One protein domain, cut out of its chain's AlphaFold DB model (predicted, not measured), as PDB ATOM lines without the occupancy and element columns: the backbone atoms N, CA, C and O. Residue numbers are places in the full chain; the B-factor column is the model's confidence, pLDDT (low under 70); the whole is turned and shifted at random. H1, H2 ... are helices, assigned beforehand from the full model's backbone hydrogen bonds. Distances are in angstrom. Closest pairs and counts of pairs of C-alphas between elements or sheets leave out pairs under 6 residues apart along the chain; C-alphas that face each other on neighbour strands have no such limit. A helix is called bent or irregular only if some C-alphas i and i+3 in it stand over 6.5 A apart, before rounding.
ATOM      1  N   ALA A 230     180.755 234.752 115.154       95.44
ATOM      2  CA  ALA A 230     180.200 235.842 115.946       95.44
ATOM      3  C   ALA A 230     178.666 235.831 115.855       95.44
ATOM      4  O   ALA A 230     178.076 236.261 114.859       95.44
ATOM      5  N   ILE A 231     178.034 235.318 116.913       95.25
ATOM      6  CA  ILE A 231     176.581 235.271 117.098       95.25
ATOM      7  C   ILE A 231     176.197 236.287 118.174       95.25
ATOM      8  O   ILE A 231     176.816 236.325 119.238       95.25
ATOM      9  N   ARG A 232     175.167 237.094 117.902       91.38
ATOM     10  CA  ARG A 232     174.676 238.126 118.826       91.38
ATOM     11  C   ARG A 232     174.264 237.506 120.167       91.38
ATOM     12  O   ARG A 232     173.475 236.562 120.197       91.38
ATOM     13  N   GLY A 233     174.767 238.059 121.269       90.94
ATOM     14  CA  GLY A 233     174.546 237.556 122.629       90.94
ATOM     15  C   GLY A 233     175.434 236.368 123.026       90.94
ATOM     16  O   GLY A 233     175.191 235.759 124.070       90.94
ATOM     17  N   LEU A 234     176.419 236.014 122.193       95.06
ATOM     18  CA  LEU A 234     177.432 234.976 122.422       95.06
ATOM     19  C   LEU A 234     178.848 235.472 122.077       95.06
ATOM     20  O   LEU A 234     179.712 234.671 121.722       95.06
ATOM     21  N   GLU A 235     179.096 236.776 122.190       93.75
ATOM     22  CA  GLU A 235     180.351 237.434 121.809       93.75
ATOM     23  C   GLU A 235     181.567 236.796 122.512       93.75
ATOM     24  O   GLU A 235     182.531 236.400 121.859       93.75
ATOM     25  N   GLU A 236     181.460 236.541 123.820       93.00
ATOM     26  CA  GLU A 236     182.503 235.885 124.631       93.00
ATOM     27  C   GLU A 236     182.495 234.346 124.527       93.00
ATOM     28  O   GLU A 236     183.299 233.648 125.141       93.00
ATOM     29  N   CYS A 237     181.567 233.777 123.754       94.62
ATOM     30  CA  CYS A 237     181.296 232.338 123.694       94.62
ATOM     31  C   CYS A 237     181.649 231.722 122.332       94.62
ATOM     32  O   CYS A 237     181.150 230.651 121.970       94.62
ATOM     33  N   ARG A 238     182.551 232.362 121.577       94.56
ATOM     34  CA  ARG A 238     182.981 231.934 120.235       94.56
ATOM     35  C   ARG A 238     183.369 230.454 120.154       94.56
ATOM     36  O   ARG A 238     183.027 229.769 119.191       94.56
ATOM     37  N   ALA A 239     184.081 229.937 121.160       92.75
ATOM     38  CA  ALA A 239     184.474 228.527 121.210       92.75
ATOM     39  C   ALA A 239     183.257 227.587 121.301       92.75
ATOM     40  O   ALA A 239     183.215 226.566 120.610       92.75
ATOM     41  N   GLY A 240     182.248 227.961 122.097       95.06
ATOM     42  CA  GLY A 240     180.976 227.250 122.203       95.06
ATOM     43  C   GLY A 240     180.191 227.280 120.892       95.06
ATOM     44  O   GLY A 240     179.743 226.228 120.434       95.06
ATOM     45  N   VAL A 241     180.107 228.441 120.232       96.38
ATOM     46  CA  VAL A 241     179.474 228.572 118.905       96.38
ATOM     47  C   VAL A 241     180.171 227.684 117.877       96.38
ATOM     48  O   VAL A 241     179.507 226.914 117.187       96.38
ATOM     49  N   LYS A 242     181.509 227.720 117.805       96.00
ATOM     50  CA  LYS A 242     182.290 226.875 116.886       96.00
ATOM     51  C   LYS A 242     182.014 225.387 117.113       96.00
ATOM     52  O   LYS A 242     181.818 224.643 116.152       96.00
ATOM     53  N   ALA A 243     181.977 224.950 118.371       94.94
ATOM     54  CA  ALA A 243     181.666 223.567 118.717       94.94
ATOM     55  C   ALA A 243     180.211 223.190 118.367       94.94
ATOM     56  O   ALA A 243     179.969 222.091 117.864       94.94
ATOM     57  N   GLY A 244     179.256 224.101 118.575       95.94
ATOM     58  CA  GLY A 244     177.857 223.941 118.169       95.94
ATOM     59  C   GLY A 244     177.694 223.812 116.656       95.94
ATOM     60  O   GLY A 244     177.112 222.839 116.183       95.94
ATOM     61  N   PHE A 245     178.296 224.724 115.894       96.75
ATOM     62  CA  PHE A 245     178.307 224.700 114.431       96.75
ATOM     63  C   PHE A 245     178.876 223.377 113.894       96.75
ATOM     64  O   PHE A 245     178.249 222.702 113.076       96.75
ATOM     65  N   ALA A 246     180.028 222.940 114.416       95.00
ATOM     66  CA  ALA A 246     180.626 221.659 114.042       95.00
ATOM     67  C   ALA A 246     179.705 220.467 114.365       95.00
ATOM     68  O   ALA A 246     179.607 219.523 113.576       95.00
ATOM     69  N   ALA A 247     178.996 220.506 115.497       94.38
ATOM     70  CA  ALA A 247     178.037 219.471 115.864       94.38
ATOM     71  C   ALA A 247     176.794 219.457 114.952       94.38
ATOM     72  O   ALA A 247     176.330 218.371 114.611       94.38
ATOM     73  N   MET A 248     176.299 220.617 114.500       95.88
ATOM     74  CA  MET A 248     175.200 220.707 113.522       95.88
ATOM     75  C   MET A 248     175.579 220.099 112.163       95.88
ATOM     76  O   MET A 248     174.749 219.445 111.533       95.88
ATOM     77  N   LEU A 249     176.838 220.254 111.741       95.25
ATOM     78  CA  LEU A 249     177.372 219.643 110.514       95.25
ATOM     79  C   LEU A 249     177.650 218.139 110.639       95.25
ATOM     80  O   LEU A 249     177.656 217.433 109.635       95.25
ATOM     81  N   SER A 250     177.911 217.644 111.850       92.81
ATOM     82  CA  SER A 250     178.300 216.244 112.113       92.81
ATOM     83  C   SER A 250     177.130 215.351 112.541       92.81
ATOM     84  O   SER A 250     177.329 214.195 112.914       92.81
ATOM     85  N   SER A 251     175.919 215.902 112.589       88.62
ATOM     86  CA  SER A 251     174.704 215.210 113.015       88.62
ATOM     87  C   SER A 251     173.838 214.884 111.806       88.62
ATOM     88  O   SER A 251     173.763 215.686 110.881       88.62
ATOM     89  N   SER A 252     173.149 213.742 111.846       87.19
ATOM     90  CA  SER A 252     172.075 213.381 110.904       87.19
ATOM     91  C   SER A 252     170.684 213.825 111.389       87.19
ATOM     92  O   SER A 252     169.674 213.422 110.830       87.19
ATOM     93  N   ASN A 253     170.628 214.584 112.488       87.19
ATOM     94  CA  ASN A 253     169.405 215.083 113.112       87.19
ATOM     95  C   ASN A 253     169.557 216.560 113.472       87.19
ATOM     96  O   ASN A 253     170.673 217.028 113.737       87.19
ATOM     97  N   GLU A 254     168.431 217.257 113.594       87.25
ATOM     98  CA  GLU A 254     168.386 218.611 114.135       87.25
ATOM     99  C   GLU A 254     168.946 218.683 115.561       87.25
ATOM    100  O   GLU A 254     168.750 217.795 116.403       87.25
ATOM    101  N   MET A 255     169.635 219.786 115.858       89.69
ATOM    102  CA  MET A 255     170.154 220.029 117.195       89.69
ATOM    103  C   MET A 255     169.041 220.539 118.110       89.69
ATOM    104  O   MET A 255     168.740 221.725 118.163       89.69
ATOM    105  N   THR A 256     168.464 219.640 118.904       86.56
ATOM    106  CA  THR A 256     167.483 220.010 119.939       86.56
ATOM    107  C   THR A 256     168.126 220.198 121.313       86.56
ATOM    108  O   THR A 256     167.683 221.022 122.115       86.56
ATOM    109  N   ARG A 257     169.219 219.476 121.589       88.12
ATOM    110  CA  ARG A 257     169.962 219.510 122.858       88.12
ATOM    111  C   ARG A 257     171.417 219.886 122.619       88.12
ATOM    112  O   ARG A 257     172.012 219.461 121.632       88.12
ATOM    113  N   LEU A 258     171.995 220.640 123.552       89.69
ATOM    114  CA  LEU A 258     173.417 220.970 123.511       89.69
ATOM    115  C   LEU A 258     174.254 219.715 123.799       89.69
ATOM    116  O   LEU A 258     174.023 219.060 124.822       89.69
ATOM    117  N   PRO A 259     175.248 219.391 122.954       87.00
ATOM    118  CA  PRO A 259     176.279 218.427 123.316       87.00
ATOM    119  C   PRO A 259     176.968 218.844 124.620       87.00
ATOM    120  O   PRO A 259     177.125 220.037 124.885       87.00
ATOM    121  N   SER A 260     177.426 217.881 125.423       83.19
ATOM    122  CA  SER A 260     178.060 218.154 126.724       83.19
ATOM    123  C   SER A 260     179.214 219.159 126.624       83.19
ATOM    124  O   SER A 260     179.277 220.091 127.419       83.19
ATOM    125  N   GLY A 261     180.064 219.021 125.600       78.12
ATOM    126  CA  GLY A 261     181.183 219.934 125.339       78.12
ATOM    127  C   GLY A 261     180.781 221.335 124.865       78.12
ATOM    128  O   GLY A 261     181.574 222.258 124.988       78.12
ATOM    129  N   VAL A 262     179.558 221.517 124.358       89.06
ATOM    130  CA  VAL A 262     179.023 222.836 123.970       89.06
ATOM    131  C   VAL A 262     178.342 223.498 125.165       89.06
ATOM    132  O   VAL A 262     178.506 224.692 125.385       89.06
ATOM    133  N   LYS A 263     177.611 222.720 125.975       90.06
ATOM    134  CA  LYS A 263     176.826 223.225 127.109       90.06
ATOM    135  C   LYS A 263     177.665 224.026 128.108       90.06
ATOM    136  O   LYS A 263     177.196 225.047 128.586       90.06
ATOM    137  N   GLY A 264     178.880 223.572 128.414       89.62
ATOM    138  CA  GLY A 264     179.774 224.271 129.346       89.62
ATOM    139  C   GLY A 264     180.416 225.544 128.782       89.62
ATOM    140  O   GLY A 264     180.990 226.311 129.543       89.62
ATOM    141  N   ALA A 265     180.330 225.763 127.469       92.12
ATOM    142  CA  ALA A 265     180.939 226.894 126.771       92.12
ATOM    143  C   ALA A 265     179.914 227.965 126.352       92.12
ATOM    144  O   ALA A 265     180.257 228.863 125.586       92.12
ATOM    145  N   LEU A 266     178.661 227.843 126.802       93.44
ATOM    146  CA  LEU A 266     177.578 228.784 126.528       93.44
ATOM    147  C   LEU A 266     176.946 229.279 127.840       93.44
ATOM    148  O   LEU A 266     176.991 228.561 128.842       93.44
ATOM    149  N   PRO A 267     176.310 230.465 127.847       92.31
ATOM    150  CA  PRO A 267     175.628 230.982 129.026       92.31
ATOM    151  C   PRO A 267     174.463 230.087 129.467       92.31
ATOM    152  O   PRO A 267     173.830 229.391 128.662       92.31
ATOM    153  N   VAL A 268     174.129 230.147 130.758       90.50
ATOM    154  CA  VAL A 268     172.967 229.442 131.319       90.50
ATOM    155  C   VAL A 268     171.688 229.853 130.576       90.50
ATOM    156  O   VAL A 268     171.496 231.015 130.231       90.50
ATOM    157  N   GLY A 269     170.809 228.883 130.310       89.06
ATOM    158  CA  GLY A 269     169.538 229.101 129.609       89.06
ATOM    159  C   GLY A 269     169.604 228.945 128.086       89.06
ATOM    160  O   GLY A 269     168.557 228.920 127.437       89.06
ATOM    161  N   TRP A 270     170.790 228.775 127.494       93.62
ATOM    162  CA  TRP A 270     170.894 228.370 126.091       93.62
ATOM    163  C   TRP A 270     170.495 226.904 125.898       93.62
ATOM    164  O   TRP A 270     170.879 226.014 126.661       93.62
ATOM    165  N   THR A 271     169.721 226.651 124.845       93.94
ATOM    166  CA  THR A 271     169.309 225.311 124.412       93.94
ATOM    167  C   THR A 271     169.929 224.986 123.057       93.94
ATOM    168  O   THR A 271     170.435 225.872 122.368       93.94
ATOM    169  N   GLY A 272     169.886 223.708 122.658       93.88
ATOM    170  CA  GLY A 272     170.368 223.299 121.335       93.88
ATOM    171  C   GLY A 272     169.574 223.972 120.221       93.88
ATOM    172  O   GLY A 272     170.171 224.500 119.291       93.88
ATOM    173  N   ARG A 273     168.246 224.045 120.390       94.94
ATOM    174  CA  ARG A 273     167.345 224.718 119.451       94.94
ATOM    175  C   ARG A 273     167.679 226.203 119.305       94.94
ATOM    176  O   ARG A 273     167.913 226.647 118.192       94.94
ATOM    177  N   ARG A 274     167.809 226.931 120.420       95.75
ATOM    178  CA  ARG A 274     168.143 228.366 120.398       95.75
ATOM    179  C   ARG A 274     169.492 228.636 119.726       95.75
ATOM    180  O   ARG A 274     169.635 229.603 118.990       95.75
ATOM    181  N   LEU A 275     170.490 227.783 119.976       96.50
ATOM    182  CA  LEU A 275     171.790 227.891 119.312       96.50
ATOM    183  C   LEU A 275     171.679 227.628 117.806       96.50
ATOM    184  O   LEU A 275     172.259 228.370 117.021       96.50
ATOM    185  N   ALA A 276     170.944 226.586 117.414       96.25
ATOM    186  CA  ALA A 276     170.745 226.233 116.015       96.25
ATOM    187  C   ALA A 276     169.997 227.329 115.243       96.25
ATOM    188  O   ALA A 276     170.409 227.660 114.136       96.25
ATOM    189  N   GLU A 277     168.959 227.915 115.842       96.62
ATOM    190  CA  GLU A 277     168.221 229.062 115.299       96.62
ATOM    191  C   GLU A 277     169.152 230.261 115.098       96.62
ATOM    192  O   GLU A 277     169.279 230.745 113.980       96.62
ATOM    193  N   ALA A 278     169.905 230.666 116.128       97.12
ATOM    194  CA  ALA A 278     170.818 231.806 116.030       97.12
ATOM    195  C   ALA A 278     171.940 231.593 114.989       97.12
ATOM    196  O   ALA A 278     172.308 232.514 114.259       97.12
ATOM    197  N   ILE A 279     172.479 230.371 114.885       97.12
ATOM    198  CA  ILE A 279     173.441 230.003 113.833       97.12
ATOM    199  C   ILE A 279     172.777 230.047 112.451       97.12
ATOM    200  O   ILE A 279     173.389 230.536 111.502       97.12
ATOM    201  N   GLY A 280     171.546 229.549 112.325       96.94
ATOM    202  CA  GLY A 280     170.777 229.571 111.083       96.94
ATOM    203  C   GLY A 280     170.456 230.988 110.612       96.94
ATOM    204  O   GLY A 280     170.609 231.277 109.430       96.94
ATOM    205  N   GLU A 281     170.107 231.891 111.529       96.94
ATOM    206  CA  GLU A 281     169.892 233.316 111.244       96.94
ATOM    207  C   GLU A 281     171.163 233.996 110.720       96.94
ATOM    208  O   GLU A 281     171.104 234.780 109.774       96.94
ATOM    209  N   LYS A 282     172.333 233.672 111.290       97.12
ATOM    210  CA  LYS A 282     173.627 234.175 110.800       97.12
ATOM    211  C   LYS A 282     174.027 233.548 109.458       97.12
ATOM    212  O   LYS A 282     174.693 234.202 108.654       97.12
ATOM    213  N   HIS A 283     173.645 232.292 109.221       97.69
ATOM    214  CA  HIS A 283     174.063 231.492 108.067       97.69
ATOM    215  C   HIS A 283     172.883 230.865 107.307       97.69
ATOM    216  O   HIS A 283     172.836 229.637 107.161       97.69
TER     217      HIS A 283
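Overview. This is residues 230 to 283 of the 359 residues of an uncharacterized protein of Mesorhizobium sp (UniProt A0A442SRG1). One long helix, H1, makes the longest axis of a small three-helix body; H3 is set crosswise to it, nearly at a right angle, and the very short H2 packs on H1 at another place, away from H3. Two loops join the helices, residues 250 to 259 from H1 to H2 and residues 264 to 271 from H2 to H3. The printed part has 54 residues with three named helices, H1, H2, H3 in chain order, and no named strand; its class is all helix. It is compact, with a radius of gyration of the C-alphas of 9.8 A, and rounded, spanning 28 by 23 by 17 A.

Arrangement. H1, residues 235 to 249, touches H2, residues 260 to 263, with its residues 240 to 244 alone; the closest C-alphas are those of Gly 240 and Val 262, 5.1 A apart. H1 also touches H3, residues 272 to 282, and their lines are about perpendicular at 81 degrees. The closest C-alphas of H1 and H3 are those of Phe 245 and Ile 279, 7.2 A apart. H2 and H3 are apart. In H3 every O i to N i+4 pair is within hydrogen-bond range, in H1 9 of 11 are, and H2 is too short for such a pair.

Along the chain. H1 begins with C-alpha 235 at (180.351, 237.434, 121.809) and is 21.3 A long from first to last C-alpha. It is irregular: C-alphas 236 and 239 are 8.4 A apart. H2 has four residues and measures 5.2 A. H3 measures 15.5 A and ends with C-alpha 282 at (173.627, 234.175, 110.800).

Size, cuts and confidence. The two C-alphas farthest apart are those of Glu 236 and Ser 252, at 28.3 A. The printed part has no cut, and both links are short. Mean pLDDT of the printed part is 92.7, and no printed residue is under 70.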